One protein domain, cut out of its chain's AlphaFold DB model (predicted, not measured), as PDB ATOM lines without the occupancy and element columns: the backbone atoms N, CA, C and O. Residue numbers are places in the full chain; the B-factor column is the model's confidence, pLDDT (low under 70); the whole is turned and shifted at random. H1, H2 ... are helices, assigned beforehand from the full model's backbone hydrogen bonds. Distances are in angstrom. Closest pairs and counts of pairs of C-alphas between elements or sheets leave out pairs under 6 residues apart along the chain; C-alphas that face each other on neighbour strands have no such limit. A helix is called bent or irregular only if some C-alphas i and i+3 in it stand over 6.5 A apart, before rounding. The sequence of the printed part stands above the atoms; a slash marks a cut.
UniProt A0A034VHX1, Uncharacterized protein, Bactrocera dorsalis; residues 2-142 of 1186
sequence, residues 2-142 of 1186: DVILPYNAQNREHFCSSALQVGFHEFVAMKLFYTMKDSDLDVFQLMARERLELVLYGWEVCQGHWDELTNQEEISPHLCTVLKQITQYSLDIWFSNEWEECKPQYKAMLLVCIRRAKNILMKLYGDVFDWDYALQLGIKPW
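What this domain is: This is residues 2 to 142 of the 1186 residues of an uncharacterized protein of Bactrocera dorsalis (UniProt A0A034VHX1). Helices are stacked in layers: H4 and H6 run opposite ways side by side through the core, the helical hairpin of H1 and H2 covers one side of them, and H8 crosses the other side, with H9 folded back over H8 on the side away from the core. The short helices H3 and H7 are at one end of the body and H5 is at the other. The printed part has 141 residues, with nine named helices in the order H1 to H9 and no named strand, and its class is all helix. The whole is compact and rounded, with a radius of gyration of the C-alphas of 14.5 A and spans of 41 by 35 by 27 A.

Where its parts are: The longest helix by residues is H8, residues 104 to 128, 27.9 A from first to last C-alpha, beginning at C-alpha 104 at (27.243, 36.309, 12.037). It has a kink of 88 degrees near residue 122 and is irregular, with C-alphas 124 and 127 9.6 A apart. H9 follows as residues 131 to 137, ending at C-alpha 137 at (33.489, 23.885, 7.225). H6 is residues 77 to 95, 27.3 A long, and H4 is residues 48 to 63, 22.5 A long. H1, residues 12 to 22, is 15.3 A long and begins at C-alpha 12 at (36.969, 45.633, -15.878). H2, residues 26 to 38, is 16.5 A long; it is neither bent nor irregular, but only just: C-alphas 35 and 38 are 6.3 A apart. Three helices have four residues each: H3, residues 41 to 44; H5, residues 66 to 69; and H7, residues 98 to 101.

How they stand to each other: The hub is H4, which touches H2, H6, H7 and H8. With its residues 52 to 59 it touches residues 106 to 113 of H8, the same way at a steep tilt of 55 degrees; the closest C-alphas, of Leu 56 and Leu 110, are 6.5 A apart. H4 and H6 touch, opposite ways at a shallow tilt of 33 degrees, only just short of steep, closest at the C-alphas of Val 55 and Ile 86, 6.2 A. H6 and H8 only just touch, with 3 pairs of C-alphas within 8 A, the closest being Cys 80 and Leu 124 at 7.4 A. H8 and H9 are a helical hairpin at a shallow tilt of 27 degrees, closest at the C-alphas of Lys 118 and Trp 131, 6.8 A. H4 touches H2 with residues 51 to 55, opposite ways at a steep tilt of 46 degrees; the C-alphas of Leu 32 and Leu 54 are closest at 6.2 A. H1 and H2 are a helical hairpin at a steep tilt of 39 degrees, closest at the C-alphas of Cys 16 and Ala 29, 6.0 A. H6 touches H1 with residues 78 to 82, about perpendicular at 71 degrees, only just beyond steep; the C-alphas of Ser 18 and His 78 are closest at 4.5 A. H7 touches H4 at its residues 48 to 49, where the closest C-alphas, of Ala 48 and Glu 98, are 5.1 A apart. H3 is close to H2 but not clearly touching, with the C-alphas of Thr 35 and Phe 44 closest at 7.2 A, and H5 is likewise close to H8, with those of Leu 69 and Ile 120 closest at 7.6 A. H9 is apart from H4 and H6, among others. In H1, H2, H4 and H6 every O i to N i+4 pair is within hydrogen-bond range, against 17 of 21 in H8 and 2 of 3 in H9; H3, H5 and H7 are too short for such a pair.

The domain as a whole: The two C-alphas farthest apart are those of Asp 42 and Asn 71, 44.3 A. The printed part has no cut. The link from H5 to H6, seven residues, is short, and the other links between named helices are tight. The mean pLDDT of the printed part is 79.8, and 26 residues are under 70: residues 2 to 11, 40 to 46, 67 to 74 and residue 127.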
ATOM      1  N   ASP A   2      41.800  35.048  -8.337       65.56
ATOM      2  CA  ASP A   2      42.108  35.221  -9.765       65.56
ATOM      3  C   ASP A   2      43.356  34.431 -10.207       65.56
ATOM      4  O   ASP A   2      43.279  33.632 -11.131       65.56
ATOM      5  N   VAL A   3      44.447  34.556  -9.440       63.97
ATOM      6  CA  VAL A   3      45.707  33.786  -9.536       63.97
ATOM      7  C   VAL A   3      45.514  32.262  -9.596       63.97
ATOM      8  O   VAL A   3      46.273  31.566 -10.259       63.97
ATOM      9  N   ILE A   4      44.517  31.731  -8.884       68.25
ATOM     10  CA  ILE A   4      44.273  30.285  -8.760       68.25
ATOM     11  C   ILE A   4      43.385  29.783  -9.909       68.25
ATOM     12  O   ILE A   4      43.497  28.632 -10.322       68.25
ATOM     13  N   LEU A   5      42.484  30.636 -10.410       69.12
ATOM     14  CA  LEU A   5      41.479  30.307 -11.424       69.12
ATOM     15  C   LEU A   5      41.330  31.476 -12.426       69.12
ATOM     16  O   LEU A   5      40.404  32.285 -12.285       69.12
ATOM     17  N   PRO A   6      42.222  31.595 -13.425       59.47
ATOM     18  CA  PRO A   6      42.266  32.737 -14.342       59.47
ATOM     19  C   PRO A   6      41.168  32.667 -15.424       59.47
ATOM     20  O   PRO A   6      41.420  32.377 -16.587       59.47
ATOM     21  N   TYR A   7      39.914  32.952 -15.059       59.03
ATOM     22  CA  TYR A   7      38.763  32.945 -15.982       59.03
ATOM     23  C   TYR A   7      38.639  34.210 -16.860       59.03
ATOM     24  O   TYR A   7      37.536  34.734 -17.021       59.03
ATOM     25  N   ASN A   8      39.745  34.740 -17.395       48.84
ATOM     26  CA  ASN A   8      39.801  35.949 -18.245       48.84
ATOM     27  C   ASN A   8      39.077  37.197 -17.668       48.84
ATOM     28  O   ASN A   8      38.718  38.126 -18.393       48.84
ATOM     29  N   ALA A   9      38.870  37.251 -16.345       50.56
ATOM     30  CA  ALA A   9      38.105  38.289 -15.635       50.56
ATOM     31  C   ALA A   9      38.936  39.550 -15.295       50.56
ATOM     32  O   ALA A   9      38.662  40.270 -14.329       50.56
ATOM     33  N   GLN A  10      39.991  39.804 -16.072       53.88
ATOM     34  CA  GLN A  10      40.878  40.964 -15.930       53.88
ATOM     35  C   GLN A  10      40.235  42.228 -16.523       53.88
ATOM     36  O   GLN A  10      40.339  43.307 -15.941       53.88
ATOM     37  N   ASN A  11      39.475  42.088 -17.618       66.25
ATOM     38  CA  ASN A  11      38.776  43.200 -18.261       66.25
ATOM     39  C   ASN A  11      37.623  43.734 -17.394       66.25
ATOM     40  O   ASN A  11      36.484  43.267 -17.473       66.25
ATOM     41  N   ARG A  12      37.921  44.786 -16.621       74.38
ATOM     42  CA  ARG A  12      36.969  45.633 -15.878       74.38
ATOM     43  C   ARG A  12      35.723  45.974 -16.693       74.38
ATOM     44  O   ARG A  12      34.607  45.850 -16.194       74.38
ATOM     45  N   GLU A  13      35.919  46.367 -17.948       79.25
ATOM     46  CA  GLU A  13      34.855  46.744 -18.881       79.25
ATOM     47  C   GLU A  13      33.938  45.561 -19.214       79.25
ATOM     48  O   GLU A  13      32.717  45.703 -19.168       79.25
ATOM     49  N   HIS A  14      34.510  44.375 -19.454       82.56
ATOM     50  CA  HIS A  14      33.760  43.145 -19.723       82.56
ATOM     51  C   HIS A  14      32.971  42.669 -18.495       82.56
ATOM     52  O   HIS A  14      31.837  42.208 -18.630       82.56
ATOM     53  N   PHE A  15      33.526  42.811 -17.283       82.06
ATOM     54  CA  PHE A  15      32.753  42.566 -16.064       82.06
ATOM     55  C   PHE A  15      31.599  43.565 -15.928       82.06
ATOM     56  O   PHE A  15      30.469  43.148 -15.691       82.06
ATOM     57  N   CYS A  16      31.844  44.867 -16.112       83.56
ATOM     58  CA  CYS A  16      30.804  45.885 -15.953       83.56
ATOM     59  C   CYS A  16      29.680  45.734 -16.991       83.56
ATOM     60  O   CYS A  16      28.509  45.789 -16.618       83.56
ATOM     61  N   SER A  17      29.999  45.468 -18.262       85.31
ATOM     62  CA  SER A  17      28.993  45.226 -19.307       85.31
ATOM     63  C   SER A  17      28.203  43.931 -19.079       85.31
ATOM     64  O   SER A  17      26.989  43.910 -19.292       85.31
ATOM     65  N   SER A  18      28.852  42.874 -18.574       84.62
ATOM     66  CA  SER A  18      28.179  41.631 -18.167       84.62
ATOM     67  C   SER A  18      27.259  41.849 -16.962       84.62
ATOM     68  O   SER A  18      26.114  41.400 -16.962       84.62
ATOM     69  N   ALA A  19      27.732  42.572 -15.945       86.00
ATOM     70  CA  ALA A  19      26.984  42.868 -14.729       86.00
ATOM     71  C   ALA A  19      25.732  43.708 -15.025       86.00
ATOM     72  O   ALA A  19      24.656  43.392 -14.518       86.00
ATOM     73  N   LEU A  20      25.845  44.723 -15.892       87.00
ATOM     74  CA  LEU A  20      24.712  45.531 -16.356       87.00
ATOM     75  C   LEU A  20      23.632  44.676 -17.036       87.00
ATOM     76  O   LEU A  20      22.459  44.804 -16.693       87.00
ATOM     77  N   GLN A  21      24.016  43.760 -17.933       85.19
ATOM     78  CA  GLN A  21      23.072  42.839 -18.588       85.19
ATOM     79  C   GLN A  21      22.395  41.867 -17.608       85.19
ATOM     80  O   GLN A  21      21.241  41.501 -17.803       85.19
ATOM     81  N   VAL A  22      23.090  41.472 -16.537       83.88
ATOM     82  CA  VAL A  22      22.555  40.613 -15.461       83.88
ATOM     83  C   VAL A  22      21.658  41.390 -14.477       83.88
ATOM     84  O   VAL A  22      20.931  40.779 -13.692       83.88
ATOM     85  N   GLY A  23      21.646  42.728 -14.535       84.25
ATOM     86  CA  GLY A  23      20.788  43.593 -13.715       84.25
ATOM     87  C   GLY A  23      21.479  44.277 -12.530       84.25
ATOM     88  O   GLY A  23      20.800  44.778 -11.634       84.25
ATOM     89  N   PHE A  24      22.816  44.329 -12.496       87.38
ATOM     90  CA  PHE A  24      23.532  45.164 -11.527       87.38
ATOM     91  C   PHE A  24      23.306  46.650 -11.814       87.38
ATOM     92  O   PHE A  24      23.353  47.098 -12.958       87.38
ATOM     93  N   HIS A  25      23.196  47.446 -10.754       87.56
ATOM     94  CA  HIS A  25      23.341  48.893 -10.870       87.56
ATOM     95  C   HIS A  25      24.804  49.252 -11.199       87.56
ATOM     96  O   HIS A  25      25.712  48.851 -10.471       87.56
ATOM     97  N   GLU A  26      25.031  50.078 -12.227       85.62
ATOM     98  CA  GLU A  26      26.354  50.470 -12.753       85.62
ATOM     99  C   GLU A  26      27.366  50.857 -11.656       85.62
ATOM    100  O   GLU A  26      28.399  50.212 -11.479       85.62
ATOM    101  N   PHE A  27      27.011  51.856 -10.839       86.38
ATOM    102  CA  PHE A  27      27.808  52.303  -9.691       86.38
ATOM    103  C   PHE A  27      28.168  51.179  -8.699       86.38
ATOM    104  O   PHE A  27      29.230  51.222  -8.084       86.38
ATOM    105  N   VAL A  28      27.314  50.163  -8.535       86.50
ATOM    106  CA  VAL A  28      27.558  49.044  -7.610       86.50
ATOM    107  C   VAL A  28      28.488  48.003  -8.233       86.50
ATOM    108  O   VAL A  28      29.356  47.495  -7.529       86.50
ATOM    109  N   ALA A  29      28.395  47.746  -9.544       85.56
ATOM    110  CA  ALA A  29      29.381  46.933 -10.265       85.56
ATOM    111  C   ALA A  29      30.776  47.590 -10.233       85.56
ATOM    112  O   ALA A  29      31.764  46.938  -9.890       85.56
ATOM    113  N   MET A  30      30.844  48.904 -10.477       85.06
ATOM    114  CA  MET A  30      32.080  49.687 -10.354       85.06
ATOM    115  C   MET A  30      32.620  49.714  -8.918       85.06
ATOM    116  O   MET A  30      33.823  49.535  -8.724       85.06
ATOM    117  N   LYS A  31      31.761  49.872  -7.898       87.06
ATOM    118  CA  LYS A  31      32.193  49.798  -6.493       87.06
ATOM    119  C   LYS A  31      32.701  48.400  -6.130       87.06
ATOM    120  O   LYS A  31      33.721  48.303  -5.453       87.06
ATOM    121  N   LEU A  32      32.042  47.329  -6.584       84.75
ATOM    122  CA  LEU A  32      32.506  45.957  -6.363       84.75
ATOM    123  C   LEU A  32      33.912  45.761  -6.943       84.75
ATOM    124  O   LEU A  32      34.777  45.267  -6.232       84.75
ATOM    125  N   PHE A  33      34.169  46.191  -8.182       79.25
ATOM    126  CA  PHE A  33      35.506  46.083  -8.772       79.25
ATOM    127  C   PHE A  33      36.540  46.888  -7.963       79.25
ATOM    128  O   PHE A  33      37.540  46.327  -7.514       79.25
ATOM    129  N   TYR A  34      36.244  48.158  -7.665       81.12
ATOM    130  CA  TYR A  34      37.135  49.039  -6.903       81.12
ATOM    131  C   TYR A  34      37.488  48.484  -5.510       81.12
ATOM    132  O   TYR A  34      38.657  48.403  -5.150       81.12
ATOM    133  N   THR A  35      36.493  48.034  -4.738       80.81
ATOM    134  CA  THR A  35      36.700  47.495  -3.373       80.81
ATOM    135  C   THR A  35      37.335  46.101  -3.314       80.81
ATOM    136  O   THR A  35      37.608  45.615  -2.216       80.81
ATOM    137  N   MET A  36      37.548  45.448  -4.463       78.19
ATOM    138  CA  MET A  36      38.093  44.087  -4.545       78.19
ATOM    139  C   MET A  36      39.407  43.990  -5.340       78.19
ATOM    140  O   MET A  36      40.107  42.993  -5.174       78.19
ATOM    141  N   LYS A  37      39.753  44.996  -6.163       74.69
ATOM    142  CA  LYS A  37      41.008  45.057  -6.945       74.69
ATOM    143  C   LYS A  37      41.775  46.383  -6.870       74.69
ATOM    144  O   LYS A  37      42.998  46.355  -6.899       74.69
ATOM    145  N   ASP A  38      41.095  47.523  -6.740       73.00
ATOM    146  CA  ASP A  38      41.732  48.849  -6.875       73.00
ATOM    147  C   ASP A  38      42.060  49.518  -5.515       73.00
ATOM    148  O   ASP A  38      42.524  50.658  -5.472       73.00
ATOM    149  N   SER A  39      41.746  48.874  -4.387       71.25
ATOM    150  CA  SER A  39      41.754  49.507  -3.059       71.25
ATOM    151  C   SER A  39      43.070  49.353  -2.289       71.25
ATOM    152  O   SER A  39      43.542  48.234  -2.109       71.25
ATOM    153  N   ASP A  40      43.575  50.450  -1.713       65.69
ATOM    154  CA  ASP A  40      44.739  50.474  -0.810       65.69
ATOM    155  C   ASP A  40      44.731  49.344   0.240       65.69
ATOM    156  O   ASP A  40      43.744  49.160   0.957       65.69
ATOM    157  N   LEU A  41      45.874  48.675   0.420       65.69
ATOM    158  CA  LEU A  41      46.084  47.587   1.390       65.69
ATOM    159  C   LEU A  41      45.728  47.975   2.843       65.69
ATOM    160  O   LEU A  41      45.153  47.173   3.579       65.69
ATOM    161  N   ASP A  42      46.007  49.223   3.238       61.88
ATOM    162  CA  ASP A  42      45.620  49.800   4.542       61.88
ATOM    163  C   ASP A  42      44.090  49.913   4.722       61.88
ATOM    164  O   ASP A  42      43.588  49.874   5.847       61.88
ATOM    165  N   VAL A  43      43.345  50.098   3.627       65.25
ATOM    166  CA  VAL A  43      41.888  50.316   3.628       65.25
ATOM    167  C   VAL A  43      41.144  48.996   3.437       65.25
ATOM    168  O   VAL A  43      40.127  48.768   4.088       65.25
ATOM    169  N   PHE A  44      41.669  48.098   2.601       68.19
ATOM    170  CA  PHE A  44      41.082  46.797   2.280       68.19
ATOM    171  C   PHE A  44      40.766  45.965   3.527       68.19
ATOM    172  O   PHE A  44      39.619  45.563   3.711       68.19
ATOM    173  N   GLN A  45      41.736  45.826   4.442       66.56
ATOM    174  CA  GLN A  45      41.566  45.073   5.695       66.56
ATOM    175  C   GLN A  45      40.463  45.655   6.605       66.56
ATOM    176  O   GLN A  45      39.899  44.934   7.419       66.56
ATOM    177  N   LEU A  46      40.116  46.940   6.447       67.44
ATOM    178  CA  LEU A  46      39.051  47.624   7.194       67.44
ATOM    179  C   LEU A  46      37.688  47.593   6.474       67.44
ATOM    180  O   LEU A  46      36.664  47.932   7.071       67.44
ATOM    181  N   MET A  47      37.644  47.186   5.199       75.00
ATOM    182  CA  MET A  47      36.422  47.128   4.388       75.00
ATOM    183  C   MET A  47      35.674  45.792   4.472       75.00
ATOM    184  O   MET A  47      34.623  45.674   3.844       75.00
ATOM    185  N   ALA A  48      36.142  44.826   5.271       79.81
ATOM    186  CA  ALA A  48      35.544  43.504   5.520       79.81
ATOM    187  C   ALA A  48      34.006  43.453   5.401       79.81
ATOM    188  O   ALA A  48      33.427  42.672   4.640       79.81
ATOM    189  N   ARG A  49      33.322  44.349   6.128       83.31
ATOM    190  CA  ARG A  49      31.859  44.454   6.129       83.31
ATOM    191  C   ARG A  49      31.283  44.927   4.789       83.31
ATOM    192  O   ARG A  49      30.276  44.377   4.356       83.31
ATOM    193  N   GLU A  50      31.868  45.945   4.165       84.62
ATOM    194  CA  GLU A  50      31.385  46.480   2.886       84.62
ATOM    195  C   GLU A  50      31.653  45.509   1.731       84.62
ATOM    196  O   GLU A  50      30.772  45.318   0.896       84.62
ATOM    197  N   ARG A  51      32.807  44.826   1.735       86.94
ATOM    198  CA  ARG A  51      33.122  43.738   0.796       86.94
ATOM    199  C   ARG A  51      32.060  42.635   0.865       86.94
ATOM    200  O   ARG A  51      31.514  42.237  -0.162       86.94
ATOM    201  N   LEU A  52      31.701  42.188   2.075       90.00
ATOM    202  CA  LEU A  52      30.673  41.159   2.264       90.00
ATOM    203  C   LEU A  52      29.260  41.651   1.900       90.00
ATOM    204  O   LEU A  52      28.498  40.894   1.305       90.00
ATOM    205  N   GLU A  53      28.901  42.901   2.211       89.50
ATOM    206  CA  GLU A  53      27.609  43.485   1.807       89.50
ATOM    207  C   GLU A  53      27.489  43.606   0.271       89.50
ATOM    208  O   GLU A  53      26.430  43.305  -0.279       89.50
ATOM    209  N   LEU A  54      28.575  43.935  -0.442       90.06
ATOM    210  CA  LEU A  54      28.615  43.975  -1.913       90.06
ATOM    211  C   LEU A  54      28.562  42.579  -2.559       90.06
ATOM    212  O   LEU A  54      27.848  42.387  -3.543       90.06
ATOM    213  N   VAL A  55      29.264  41.588  -1.999       90.81
ATOM    214  CA  VAL A  55      29.199  40.193  -2.477       90.81
ATOM    215  C   VAL A  55      27.810  39.586  -2.246       90.81
ATOM    216  O   VAL A  55      27.302  38.880  -3.116       90.81
ATOM    217  N   LEU A  56      27.152  39.894  -1.122       92.06
ATOM    218  CA  LEU A  56      25.773  39.461  -0.865       92.06
ATOM    219  C   LEU A  56      24.760  40.111  -1.816       92.06
ATOM    220  O   LEU A  56      23.878  39.406  -2.300       92.06
ATOM    221  N   TYR A  57      24.916  41.399  -2.149       91.06
ATOM    222  CA  TYR A  57      24.120  42.039  -3.204       91.06
ATOM    223  C   TYR A  57      24.310  41.337  -4.559       91.06
ATOM    224  O   TYR A  57      23.337  41.080  -5.262       91.06
ATOM    225  N   GLY A  58      25.544  40.950  -4.905       88.88
ATOM    226  CA  GLY A  58      25.803  40.188  -6.127       88.88
ATOM    227  C   GLY A  58      25.079  38.838  -6.158       88.88
ATOM    228  O   GLY A  58      24.443  38.502  -7.157       88.88
ATOM    229  N   TRP A  59      25.099  38.094  -5.047       90.75
ATOM    230  CA  TRP A  59      24.308  36.865  -4.913       90.75
ATOM    231  C   TRP A  59      22.798  37.107  -4.994       90.75
ATOM    232  O   TRP A  59      22.097  36.252  -5.527       90.75
ATOM    233  N   GLU A  60      22.290  38.233  -4.487       88.94
ATOM    234  CA  GLU A  60      20.870  38.602  -4.559       88.94
ATOM    235  C   GLU A  60      20.425  38.885  -6.002       88.94
ATOM    236  O   GLU A  60      19.414  38.334  -6.436       88.94
ATOM    237  N   VAL A  61      21.212  39.643  -6.779       87.31
ATOM    238  CA  VAL A  61      20.941  39.888  -8.211       87.31
ATOM    239  C   VAL A  61      20.978  38.575  -9.000       87.31
ATOM    240  O   VAL A  61      20.040  38.273  -9.738       87.31
ATOM    241  N   CYS A  62      21.997  37.735  -8.794       84.88
ATOM    242  CA  CYS A  62      22.046  36.407  -9.410       84.88
ATOM    243  C   CYS A  62      20.900  35.483  -8.954       84.88
ATOM    244  O   CYS A  62      20.508  34.600  -9.715       84.88
ATOM    245  N   GLN A  63      20.320  35.690  -7.762       82.38
ATOM    246  CA  GLN A  63      19.198  34.881  -7.277       82.38
ATOM    247  C   GLN A  63      17.930  35.057  -8.125       82.38
ATOM    248  O   GLN A  63      17.122  34.132  -8.181       82.38
ATOM    249  N   GLY A  64      17.766  36.199  -8.803       78.31
ATOM    250  CA  GLY A  64      16.651  36.438  -9.725       78.31
ATOM    251  C   GLY A  64      16.652  35.527 -10.960       78.31
ATOM    252  O   GLY A  64      15.602  35.328 -11.556       78.31
ATOM    253  N   HIS A  65      17.804  34.938 -11.303       77.62
ATOM    254  CA  HIS A  65      18.000  34.128 -12.513       77.62
ATOM    255  C   HIS A  65      18.079  32.612 -12.240       77.62
ATOM    256  O   HIS A  65      18.272  31.827 -13.168       77.62
ATOM    257  N   TRP A  66      17.938  32.151 -10.985       72.62
ATOM    258  CA  TRP A  66      18.066  30.717 -10.659       72.62
ATOM    259  C   TRP A  66      17.013  29.831 -11.342       72.62
ATOM    260  O   TRP A  66      17.324  28.691 -11.691       72.62
ATOM    261  N   ASP A  67      15.800  30.338 -11.558       66.94
ATOM    262  CA  ASP A  67      14.724  29.580 -12.208       66.94
ATOM    263  C   ASP A  67      14.986  29.388 -13.716       66.94
ATOM    264  O   ASP A  67      14.537  28.406 -14.303       66.94
ATOM    265  N   GLU A  68      15.791  30.251 -14.343       64.56
ATOM    266  CA  GLU A  68      16.279  30.041 -15.714       64.56
ATOM    267  C   GLU A  68      17.460  29.053 -15.718       64.56
ATOM    268  O   GLU A  68      17.449  28.056 -16.442       64.56
ATOM    269  N   LEU A  69      18.436  29.259 -14.824       61.59
ATOM    270  CA  LEU A  69      19.660  28.447 -14.700       61.59
ATOM    271  C   LEU A  69      19.434  26.980 -14.290       61.59
ATOM    272  O   LEU A  69      20.300  26.128 -14.518       61.59
ATOM    273  N   THR A  70      18.308  26.679 -13.639       62.53
ATOM    274  CA  THR A  70      17.929  25.308 -13.257       62.53
ATOM    275  C   THR A  70      17.203  24.554 -14.370       62.53
ATOM    276  O   THR A  70      17.269  23.327 -14.384       62.53
ATOM    277  N   ASN A  71      16.563  25.262 -15.307       64.75
ATOM    278  CA  ASN A  71      15.780  24.669 -16.396       64.75
ATOM    279  C   ASN A  71      16.500  24.677 -17.758       64.75
ATOM    280  O   ASN A  71      16.128  23.905 -18.637       64.75
ATOM    281  N   GLN A  72      17.527  25.513 -17.942       62.84
ATOM    282  CA  GLN A  72      18.373  25.523 -19.140       62.84
ATOM    283  C   GLN A  72      19.641  24.670 -18.946       62.84
ATOM    284  O   GLN A  72      20.209  24.580 -17.848       62.84
ATOM    285  N   GLU A  73      20.094  24.013 -20.016       59.53
ATOM    286  CA  GLU A  73      21.338  23.232 -20.001       59.53
ATOM    287  C   GLU A  73      22.563  24.157 -20.041       59.53
ATOM    288  O   GLU A  73      23.432  24.045 -19.171       59.53
ATOM    289  N   GLU A  74      22.567  25.124 -20.965       62.84
ATOM    290  CA  GLU A  74      23.599  26.157 -21.107       62.84
ATOM    291  C   GLU A  74      23.351  27.373 -20.195       62.84
ATOM    292  O   GLU A  74      22.217  27.727 -19.876       62.84
ATOM    293  N   ILE A  75      24.435  28.029 -19.771       71.12
ATOM    294  CA  ILE A  75      24.410  29.217 -18.905       71.12
ATOM    295  C   ILE A  75      24.795  30.441 -19.740       71.12
ATOM    296  O   ILE A  75      25.873  30.456 -20.334       71.12
ATOM    297  N   SER A  76      23.961  31.488 -19.724       78.56
ATOM    298  CA  SER A  76      24.241  32.768 -20.401       78.56
ATOM    299  C   SER A  76      25.661  33.279 -20.090       78.56
ATOM    300  O   SER A  76      26.031  33.343 -18.911       78.56
ATOM    301  N   PRO A  77      26.475  33.663 -21.095       79.81
ATOM    302  CA  PRO A  77      27.903  33.932 -20.904       79.81
ATOM    303  C   PRO A  77      28.165  35.094 -19.938       79.81
ATOM    304  O   PRO A  77      29.033  34.989 -19.074       79.81
ATOM    305  N   HIS A  78      27.354  36.151 -19.995       81.56
ATOM    306  CA  HIS A  78      27.437  37.288 -19.075       81.56
ATOM    307  C   HIS A  78      27.143  36.872 -17.620       81.56
ATOM    308  O   HIS A  78      27.852  37.264 -16.693       81.56
ATOM    309  N   LEU A  79      26.139  36.010 -17.418       81.62
ATOM    310  CA  LEU A  79      25.772  35.464 -16.108       81.62
ATOM    311  C   LEU A  79      26.827  34.475 -15.586       81.62
ATOM    312  O   LEU A  79      27.142  34.494 -14.399       81.62
ATOM    313  N   CYS A  80      27.446  33.685 -16.469       80.25
ATOM    314  CA  CYS A  80      28.604  32.840 -16.172       80.25
ATOM    315  C   CYS A  80      29.803  33.670 -15.677       80.25
ATOM    316  O   CYS A  80      30.375  33.355 -14.631       80.25
ATOM    317  N   THR A  81      30.155  34.760 -16.370       82.69
ATOM    318  CA  THR A  81      31.228  35.685 -15.960       82.69
ATOM    319  C   THR A  81      30.956  36.290 -14.582       82.69
ATOM    320  O   THR A  81      31.817  36.240 -13.701       82.69
ATOM    321  N   VAL A  82      29.744  36.805 -14.366       85.31
ATOM    322  CA  VAL A  82      29.343  37.440 -13.103       85.31
ATOM    323  C   VAL A  82      29.326  36.430 -11.944       85.31
ATOM    324  O   VAL A  82      29.922  36.697 -10.900       85.31
ATOM    325  N   LEU A  83      28.743  35.238 -12.131       85.31
ATOM    326  CA  LEU A  83      28.735  34.170 -11.120       85.31
ATOM    327  C   LEU A  83      30.147  33.699 -10.751       85.31
ATOM    328  O   LEU A  83      30.423  33.497  -9.565       85.31
ATOM    329  N   LYS A  84      31.052  33.555 -11.729       83.38
ATOM    330  CA  LYS A  84      32.448  33.167 -11.472       83.38
ATOM    331  C   LYS A  84      33.158  34.182 -10.577       83.38
ATOM    332  O   LYS A  84      33.756  33.794  -9.572       83.38
ATOM    333  N   GLN A  85      33.027  35.472 -10.881       83.31
ATOM    334  CA  GLN A  85      33.693  36.531 -10.123       83.31
ATOM    335  C   GLN A  85      33.100  36.713  -8.713       83.31
ATOM    336  O   GLN A  85      33.849  36.819  -7.740       83.31
ATOM    337  N   ILE A  86      31.771  36.633  -8.554       87.81
ATOM    338  CA  ILE A  86      31.119  36.628  -7.228       87.81
ATOM    339  C   ILE A  86      31.571  35.417  -6.400       87.81
ATOM    340  O   ILE A  86      31.846  35.553  -5.206       87.81
ATOM    341  N   THR A  87      31.681  34.234  -7.009       86.81
ATOM    342  CA  THR A  87      32.100  33.004  -6.315       86.81
ATOM    343  C   THR A  87      33.560  33.085  -5.866       86.81
ATOM    344  O   THR A  87      33.858  32.794  -4.707       86.81
ATOM    345  N   GLN A  88      34.461  33.565  -6.731       85.19
ATOM    346  CA  GLN A  88      35.857  33.853  -6.376       85.19
ATOM    347  C   GLN A  88      35.950  34.818  -5.186       85.19
ATOM    348  O   GLN A  88      36.638  34.533  -4.207       85.19
ATOM    349  N   TYR A  89      35.215  35.928  -5.222       86.50
ATOM    350  CA  TYR A  89      35.178  36.903  -4.132       86.50
ATOM    351  C   TYR A  89      34.530  36.365  -2.845       86.50
ATOM    352  O   TYR A  89      34.941  36.735  -1.746       86.50
ATOM    353  N   SER A  90      33.568  35.447  -2.957       89.06
ATOM    354  CA  SER A  90      32.951  34.772  -1.809       89.06
ATOM    355  C   SER A  90      33.939  33.859  -1.085       89.06
ATOM    356  O   SER A  90      34.007  33.886   0.143       89.06
ATOM    357  N   LEU A  91      34.725  33.083  -1.840       87.44
ATOM    358  CA  LEU A  91      35.802  32.248  -1.303       87.44
ATOM    359  C   LEU A  91      36.925  33.107  -0.696       87.44
ATOM    360  O   LEU A  91      37.389  32.809   0.404       87.44
ATOM    361  N   ASP A  92      37.315  34.200  -1.364       85.69
ATOM    362  CA  ASP A  92      38.360  35.113  -0.882       85.69
ATOM    363  C   ASP A  92      38.018  35.723   0.488       85.69
ATOM    364  O   ASP A  92      38.833  35.642   1.409       85.69
ATOM    365  N   ILE A  93      36.796  36.250   0.653       87.75
ATOM    366  CA  ILE A  93      36.329  36.793   1.938       87.75
ATOM    367  C   ILE A  93      36.198  35.677   2.980       87.75
ATOM    368  O   ILE A  93      36.689  35.840   4.094       87.75
ATOM    369  N   TRP A  94      35.561  34.546   2.651       89.25
ATOM    370  CA  TRP A  94      35.256  33.484   3.621       89.25
ATOM    371  C   TRP A  94      36.513  32.909   4.288       89.25
ATOM    372  O   TRP A  94      36.514  32.720   5.503       89.25
ATOM    373  N   PHE A  95      37.593  32.685   3.535       87.00
ATOM    374  CA  PHE A  95      38.845  32.139   4.076       87.00
ATOM    375  C   PHE A  95      39.795  33.204   4.664       87.00
ATOM    376  O   PHE A  95      40.774  32.846   5.317       87.00
ATOM    377  N   SER A  96      39.521  34.501   4.483       83.94
ATOM    378  CA  SER A  96      40.344  35.596   5.026       83.94
ATOM    379  C   SER A  96      40.158  35.832   6.537       83.94
ATOM    380  O   SER A  96      39.159  35.429   7.131       83.94
ATOM    381  N   ASN A  97      41.083  36.576   7.156       79.19
ATOM    382  CA  ASN A  97      40.930  37.051   8.540       79.19
ATOM    383  C   ASN A  97      39.769  38.051   8.701       79.19
ATOM    384  O   ASN A  97      39.121  38.068   9.745       79.19
ATOM    385  N   GLU A  98      39.457  38.834   7.661       80.25
ATOM    386  CA  GLU A  98      38.308  39.757   7.621       80.25
ATOM    387  C   GLU A  98      36.969  39.041   7.850       80.25
ATOM    388  O   GLU A  98      35.997  39.642   8.321       80.25
ATOM    389  N   TRP A  99      36.916  37.730   7.574       86.75
ATOM    390  CA  TRP A  99      35.782  36.909   7.966       86.75
ATOM    391  C   TRP A  99      35.511  37.034   9.460       86.75
ATOM    392  O   TRP A  99      34.357  37.214   9.820       86.75
ATOM    393  N   GLU A 100      36.505  36.995  10.353       81.75
ATOM    394  CA  GLU A 100      36.268  36.998  11.806       81.75
ATOM    395  C   GLU A 100      35.454  38.225  12.257       81.75
ATOM    396  O   GLU A 100      34.464  38.055  12.977       81.75
ATOM    397  N   GLU A 101      35.751  39.410  11.719       80.31
ATOM    398  CA  GLU A 101      35.062  40.675  12.022       80.31
ATOM    399  C   GLU A 101      33.631  40.766  11.455       80.31
ATOM    400  O   GLU A 101      32.779  41.493  11.978       80.31
ATOM    401  N   CYS A 102      33.317  40.010  10.399       84.38
ATOM    402  CA  CYS A 102      32.014  40.073   9.736       84.38
ATOM    403  C   CYS A 102      30.845  39.609  10.634       84.38
ATOM    404  O   CYS A 102      30.944  38.638  11.392       84.38
ATOM    405  N   LYS A 103      29.675  40.260  10.511       85.56
ATOM    406  CA  LYS A 103      28.481  39.926  11.316       85.56
ATOM    407  C   LYS A 103      28.037  38.465  11.098       85.56
ATOM    408  O   LYS A 103      27.927  38.037   9.946       85.56
ATOM    409  N   PRO A 104      27.650  37.717  12.153       86.00
ATOM    410  CA  PRO A 104      27.243  36.309  12.037       86.00
ATOM    411  C   PRO A 104      26.013  36.082  11.144       86.00
ATOM    412  O   PRO A 104      25.887  35.023  10.539       86.00
ATOM    413  N   GLN A 105      25.133  37.079  11.013       86.88
ATOM    414  CA  GLN A 105      23.977  37.029  10.111       86.88
ATOM    415  C   GLN A 105      24.405  37.002   8.634       86.88
ATOM    416  O   GLN A 105      23.965  36.130   7.890       86.88
ATOM    417  N   TYR A 106      25.313  37.894   8.221       87.88
ATOM    418  CA  TYR A 106      25.839  37.925   6.850       87.88
ATOM    419  C   TYR A 106      26.708  36.697   6.541       87.88
ATOM    420  O   TYR A 106      26.611  36.143   5.450       87.88
ATOM    421  N   LYS A 107      27.470  36.201   7.529       90.12
ATOM    422  CA  LYS A 107      28.194  34.920   7.432       90.12
ATOM    423  C   LYS A 107      27.260  33.754   7.100       90.12
ATOM    424  O   LYS A 107      27.524  32.987   6.179       90.12
ATOM    425  N   ALA A 108      26.155  33.629   7.838       89.00
ATOM    426  CA  ALA A 108      25.155  32.594   7.594       89.00
ATOM    427  C   ALA A 108      24.450  32.779   6.238       89.00
ATOM    428  O   ALA A 108      24.219  31.795   5.539       89.00
ATOM    429  N   MET A 109      24.158  34.024   5.844       88.88
ATOM    430  CA  MET A 109      23.539  34.343   4.554       88.88
ATOM    431  C   MET A 109      24.419  33.908   3.373       88.88
ATOM    432  O   MET A 109      23.925  33.206   2.497       88.88
ATOM    433  N   LEU A 110      25.723  34.216   3.392       90.62
ATOM    434  CA  LEU A 110      26.656  33.816   2.327       90.62
ATOM    435  C   LEU A 110      26.702  32.290   2.155       90.62
ATOM    436  O   LEU A 110      26.606  31.781   1.041       90.62
ATOM    437  N   LEU A 111      26.772  31.549   3.266       90.00
ATOM    438  CA  LEU A 111      26.771  30.083   3.254       90.00
ATOM    439  C   LEU A 111      25.451  29.496   2.722       90.00
ATOM    440  O   LEU A 111      25.463  28.437   2.095       90.00
ATOM    441  N   VAL A 112      24.316  30.173   2.932       89.50
ATOM    442  CA  VAL A 112      23.022  29.792   2.337       89.50
ATOM    443  C   VAL A 112      22.991  30.085   0.833       89.50
ATOM    444  O   VAL A 112      22.500  29.244   0.080       89.50
ATOM    445  N   CYS A 113      23.550  31.212   0.379       88.88
ATOM    446  CA  CYS A 113      23.687  31.532  -1.045       88.88
ATOM    447  C   CYS A 113      24.536  30.479  -1.777       88.88
ATOM    448  O   CYS A 113      24.048  29.870  -2.728       88.88
ATOM    449  N   ILE A 114      25.742  30.174  -1.281       88.31
ATOM    450  CA  ILE A 114      26.631  29.156  -1.874       88.31
ATOM    451  C   ILE A 114      25.967  27.767  -1.849       88.31
ATOM    452  O   ILE A 114      25.988  27.051  -2.848       88.31
ATOM    453  N   ARG A 115      25.297  27.387  -0.747       88.12
ATOM    454  CA  ARG A 115      24.595  26.093  -0.653       88.12
ATOM    455  C   ARG A 115      23.423  25.964  -1.632       88.12
ATOM    456  O   ARG A 115      23.182  24.863  -2.113       88.12
ATOM    457  N   ARG A 116      22.714  27.055  -1.943       85.75
ATOM    458  CA  ARG A 116      21.699  27.084  -3.016       85.75
ATOM    459  C   ARG A 116      22.345  27.000  -4.400       85.75
ATOM    460  O   ARG A 116      21.860  26.262  -5.248       85.75
ATOM    461  N   ALA A 117      23.457  27.706  -4.600       84.38
ATOM    462  CA  ALA A 117      24.192  27.737  -5.861       84.38
ATOM    463  C   ALA A 117      24.904  26.414  -6.206       84.38
ATOM    464  O   ALA A 117      25.215  26.202  -7.376       84.38
ATOM    465  N   LYS A 118      25.159  25.525  -5.226       85.31
ATOM    466  CA  LYS A 118      25.997  24.311  -5.343       85.31
ATOM    467  C   LYS A 118      25.875  23.580  -6.687       85.31
ATOM    468  O   LYS A 118      26.881  23.374  -7.352       85.31
ATOM    469  N   ASN A 119      24.665  23.208  -7.108       81.75
ATOM    470  CA  ASN A 119      24.462  22.410  -8.328       81.75
ATOM    471  C   ASN A 119      24.911  23.145  -9.606       81.75
ATOM    472  O   ASN A 119      25.324  22.515 -10.575       81.75
ATOM    473  N   ILE A 120      24.855  24.477  -9.605       80.06
ATOM    474  CA  ILE A 120      25.284  25.328 -10.720       80.06
ATOM    475  C   ILE A 120      26.769  25.694 -10.578       80.06
ATOM    476  O   ILE A 120      27.456  25.836 -11.583       80.06
ATOM    477  N   LEU A 121      27.311  25.726  -9.358       80.75
ATOM    478  CA  LEU A 121      28.759  25.766  -9.137       80.75
ATOM    479  C   LEU A 121      29.442  24.480  -9.634       80.75
ATOM    480  O   LEU A 121      30.469  24.581 -10.295       80.75
ATOM    481  N   MET A 122      28.832  23.301  -9.455       80.69
ATOM    482  CA  MET A 122      29.283  22.063 -10.116       80.69
ATOM    483  C   MET A 122      29.268  22.204 -11.650       80.69
ATOM    484  O   MET A 122      30.261  21.876 -12.290       80.69
ATOM    485  N   LYS A 123      28.200  22.758 -12.258       77.44
ATOM    486  CA  LYS A 123      28.168  23.041 -13.714       77.44
ATOM    487  C   LYS A 123      29.276  24.016 -14.165       77.44
ATOM    488  O   LYS A 123      29.797  23.875 -15.264       77.44
ATOM    489  N   LEU A 124      29.602  25.029 -13.355       74.62
ATOM    490  CA  LEU A 124      30.519  26.125 -13.715       74.62
ATOM    491  C   LEU A 124      32.007  25.821 -13.488       74.62
ATOM    492  O   LEU A 124      32.850  26.435 -14.149       74.62
ATOM    493  N   TYR A 125      32.317  24.940 -12.534       72.19
ATOM    494  CA  TYR A 125      33.677  24.624 -12.083       72.19
ATOM    495  C   TYR A 125      34.061  23.148 -12.285       72.19
ATOM    496  O   TYR A 125      35.242  22.827 -12.202       72.19
ATOM    497  N   GLY A 126      33.101  22.251 -12.540       72.69
ATOM    498  CA  GLY A 126      33.333  20.806 -12.513       72.69
ATOM    499  C   GLY A 126      33.790  20.325 -11.132       72.69
ATOM    500  O   GLY A 126      33.505  20.956 -10.111       72.69
ATOM    501  N   ASP A 127      34.563  19.242 -11.113       69.12
ATOM    502  CA  ASP A 127      35.071  18.602  -9.889       69.12
ATOM    503  C   ASP A 127      36.298  19.319  -9.273       69.12
ATOM    504  O   ASP A 127      37.002  18.770  -8.431       69.12
ATOM    505  N   VAL A 128      36.557  20.576  -9.665       72.31
ATOM    506  CA  VAL A 128      37.646  21.433  -9.142       72.31
ATOM    507  C   VAL A 128      37.507  21.734  -7.640       72.31
ATOM    508  O   VAL A 128      38.491  22.079  -6.980       72.31
ATOM    509  N   PHE A 129      36.299  21.608  -7.091       76.88
ATOM    510  CA  PHE A 129      35.998  21.812  -5.677       76.88
ATOM    511  C   PHE A 129      35.063  20.713  -5.160       76.88
ATOM    512  O   PHE A 129      33.944  20.578  -5.659       76.88
ATOM    513  N   ASP A 130      35.438  20.035  -4.070       82.06
ATOM    514  CA  ASP A 130      34.448  19.337  -3.245       82.06
ATOM    515  C   ASP A 130      33.621  20.379  -2.469       82.06
ATOM    516  O   ASP A 130      33.953  20.814  -1.359       82.06
ATOM    517  N   TRP A 131      32.517  20.804  -3.085       82.12
ATOM    518  CA  TRP A 131      31.569  21.727  -2.472       82.12
ATOM    519  C   TRP A 131      30.816  21.117  -1.279       82.12
ATOM    520  O   TRP A 131      30.343  21.880  -0.434       82.12
ATOM    521  N   ASP A 132      30.701  19.786  -1.163       83.25
ATOM    522  CA  ASP A 132      30.102  19.152   0.018       83.25
ATOM    523  C   ASP A 132      31.058  19.205   1.211       83.25
ATOM    524  O   ASP A 132      30.622  19.546   2.313       83.25
ATOM    525  N   TYR A 133      32.352  18.939   1.014       84.12
ATOM    526  CA  TYR A 133      33.377  19.146   2.038       84.12
ATOM    527  C   TYR A 133      33.483  20.624   2.428       84.12
ATOM    528  O   TYR A 133      33.368  20.967   3.608       84.12
ATOM    529  N   ALA A 134      33.616  21.530   1.451       83.69
ATOM    530  CA  ALA A 134      33.746  22.960   1.723       83.69
ATOM    531  C   ALA A 134      32.563  23.492   2.558       83.69
ATOM    532  O   ALA A 134      32.758  24.183   3.560       83.69
ATOM    533  N   LEU A 135      31.323  23.117   2.218       84.38
ATOM    534  CA  LEU A 135      30.125  23.551   2.949       84.38
ATOM    535  C   LEU A 135      29.964  22.923   4.349       84.38
ATOM    536  O   LEU A 135      29.147  23.434   5.127       84.38
ATOM    537  N   GLN A 136      30.727  21.879   4.701       85.25
ATOM    538  CA  GLN A 136      30.803  21.342   6.071       85.25
ATOM    539  C   GLN A 136      31.666  22.215   6.997       85.25
ATOM    540  O   GLN A 136      31.386  22.287   8.194       85.25
ATOM    541  N   LEU A 137      32.653  22.945   6.459       82.94
ATOM    542  CA  LEU A 137      33.489  23.885   7.225       82.94
ATOM    543  C   LEU A 137      32.666  25.033   7.849       82.94
ATOM    544  O   LEU A 137      32.967  25.537   8.938       82.94
ATOM    545  N   GLY A 138      31.599  25.440   7.155       83.69
ATOM    546  CA  GLY A 138      30.603  26.395   7.633       83.69
ATOM    547  C   GLY A 138      31.190  27.723   8.123       83.69
ATOM    548  O   GLY A 138      32.017  28.355   7.471       83.69
ATOM    549  N   ILE A 139      30.741  28.181   9.296       82.25
ATOM    550  CA  ILE A 139      31.081  29.514   9.829       82.25
ATOM    551  C   ILE A 139      32.560  29.618  10.262       82.25
ATOM    552  O   ILE A 139      33.060  30.729  10.430       82.25
ATOM    553  N   LYS A 140      33.284  28.500  10.427       82.62
ATOM    554  CA  LYS A 140      34.682  28.478  10.896       82.62
ATOM    555  C   LYS A 140      35.583  27.689   9.928       82.62
ATOM    556  O   LYS A 140      35.935  26.555  10.246       82.62
ATOM    557  N   PRO A 141      36.009  28.274   8.792       81.62
ATOM    558  CA  PRO A 141      36.830  27.578   7.792       81.62
ATOM    559  C   PRO A 141      38.202  27.133   8.313       81.62
ATOM    560  O   PRO A 141      38.718  26.104   7.885       81.62
ATOM    561  N   TRP A 142      38.764  27.832   9.301       81.50
ATOM    562  CA  TRP A 142      39.969  27.433  10.050       81.50
ATOM    563  C   TRP A 142      39.681  26.430  11.192       81.50
ATOM    564  O   TRP A 142      40.489  26.212  12.091       81.50
TER     565      TRP A 142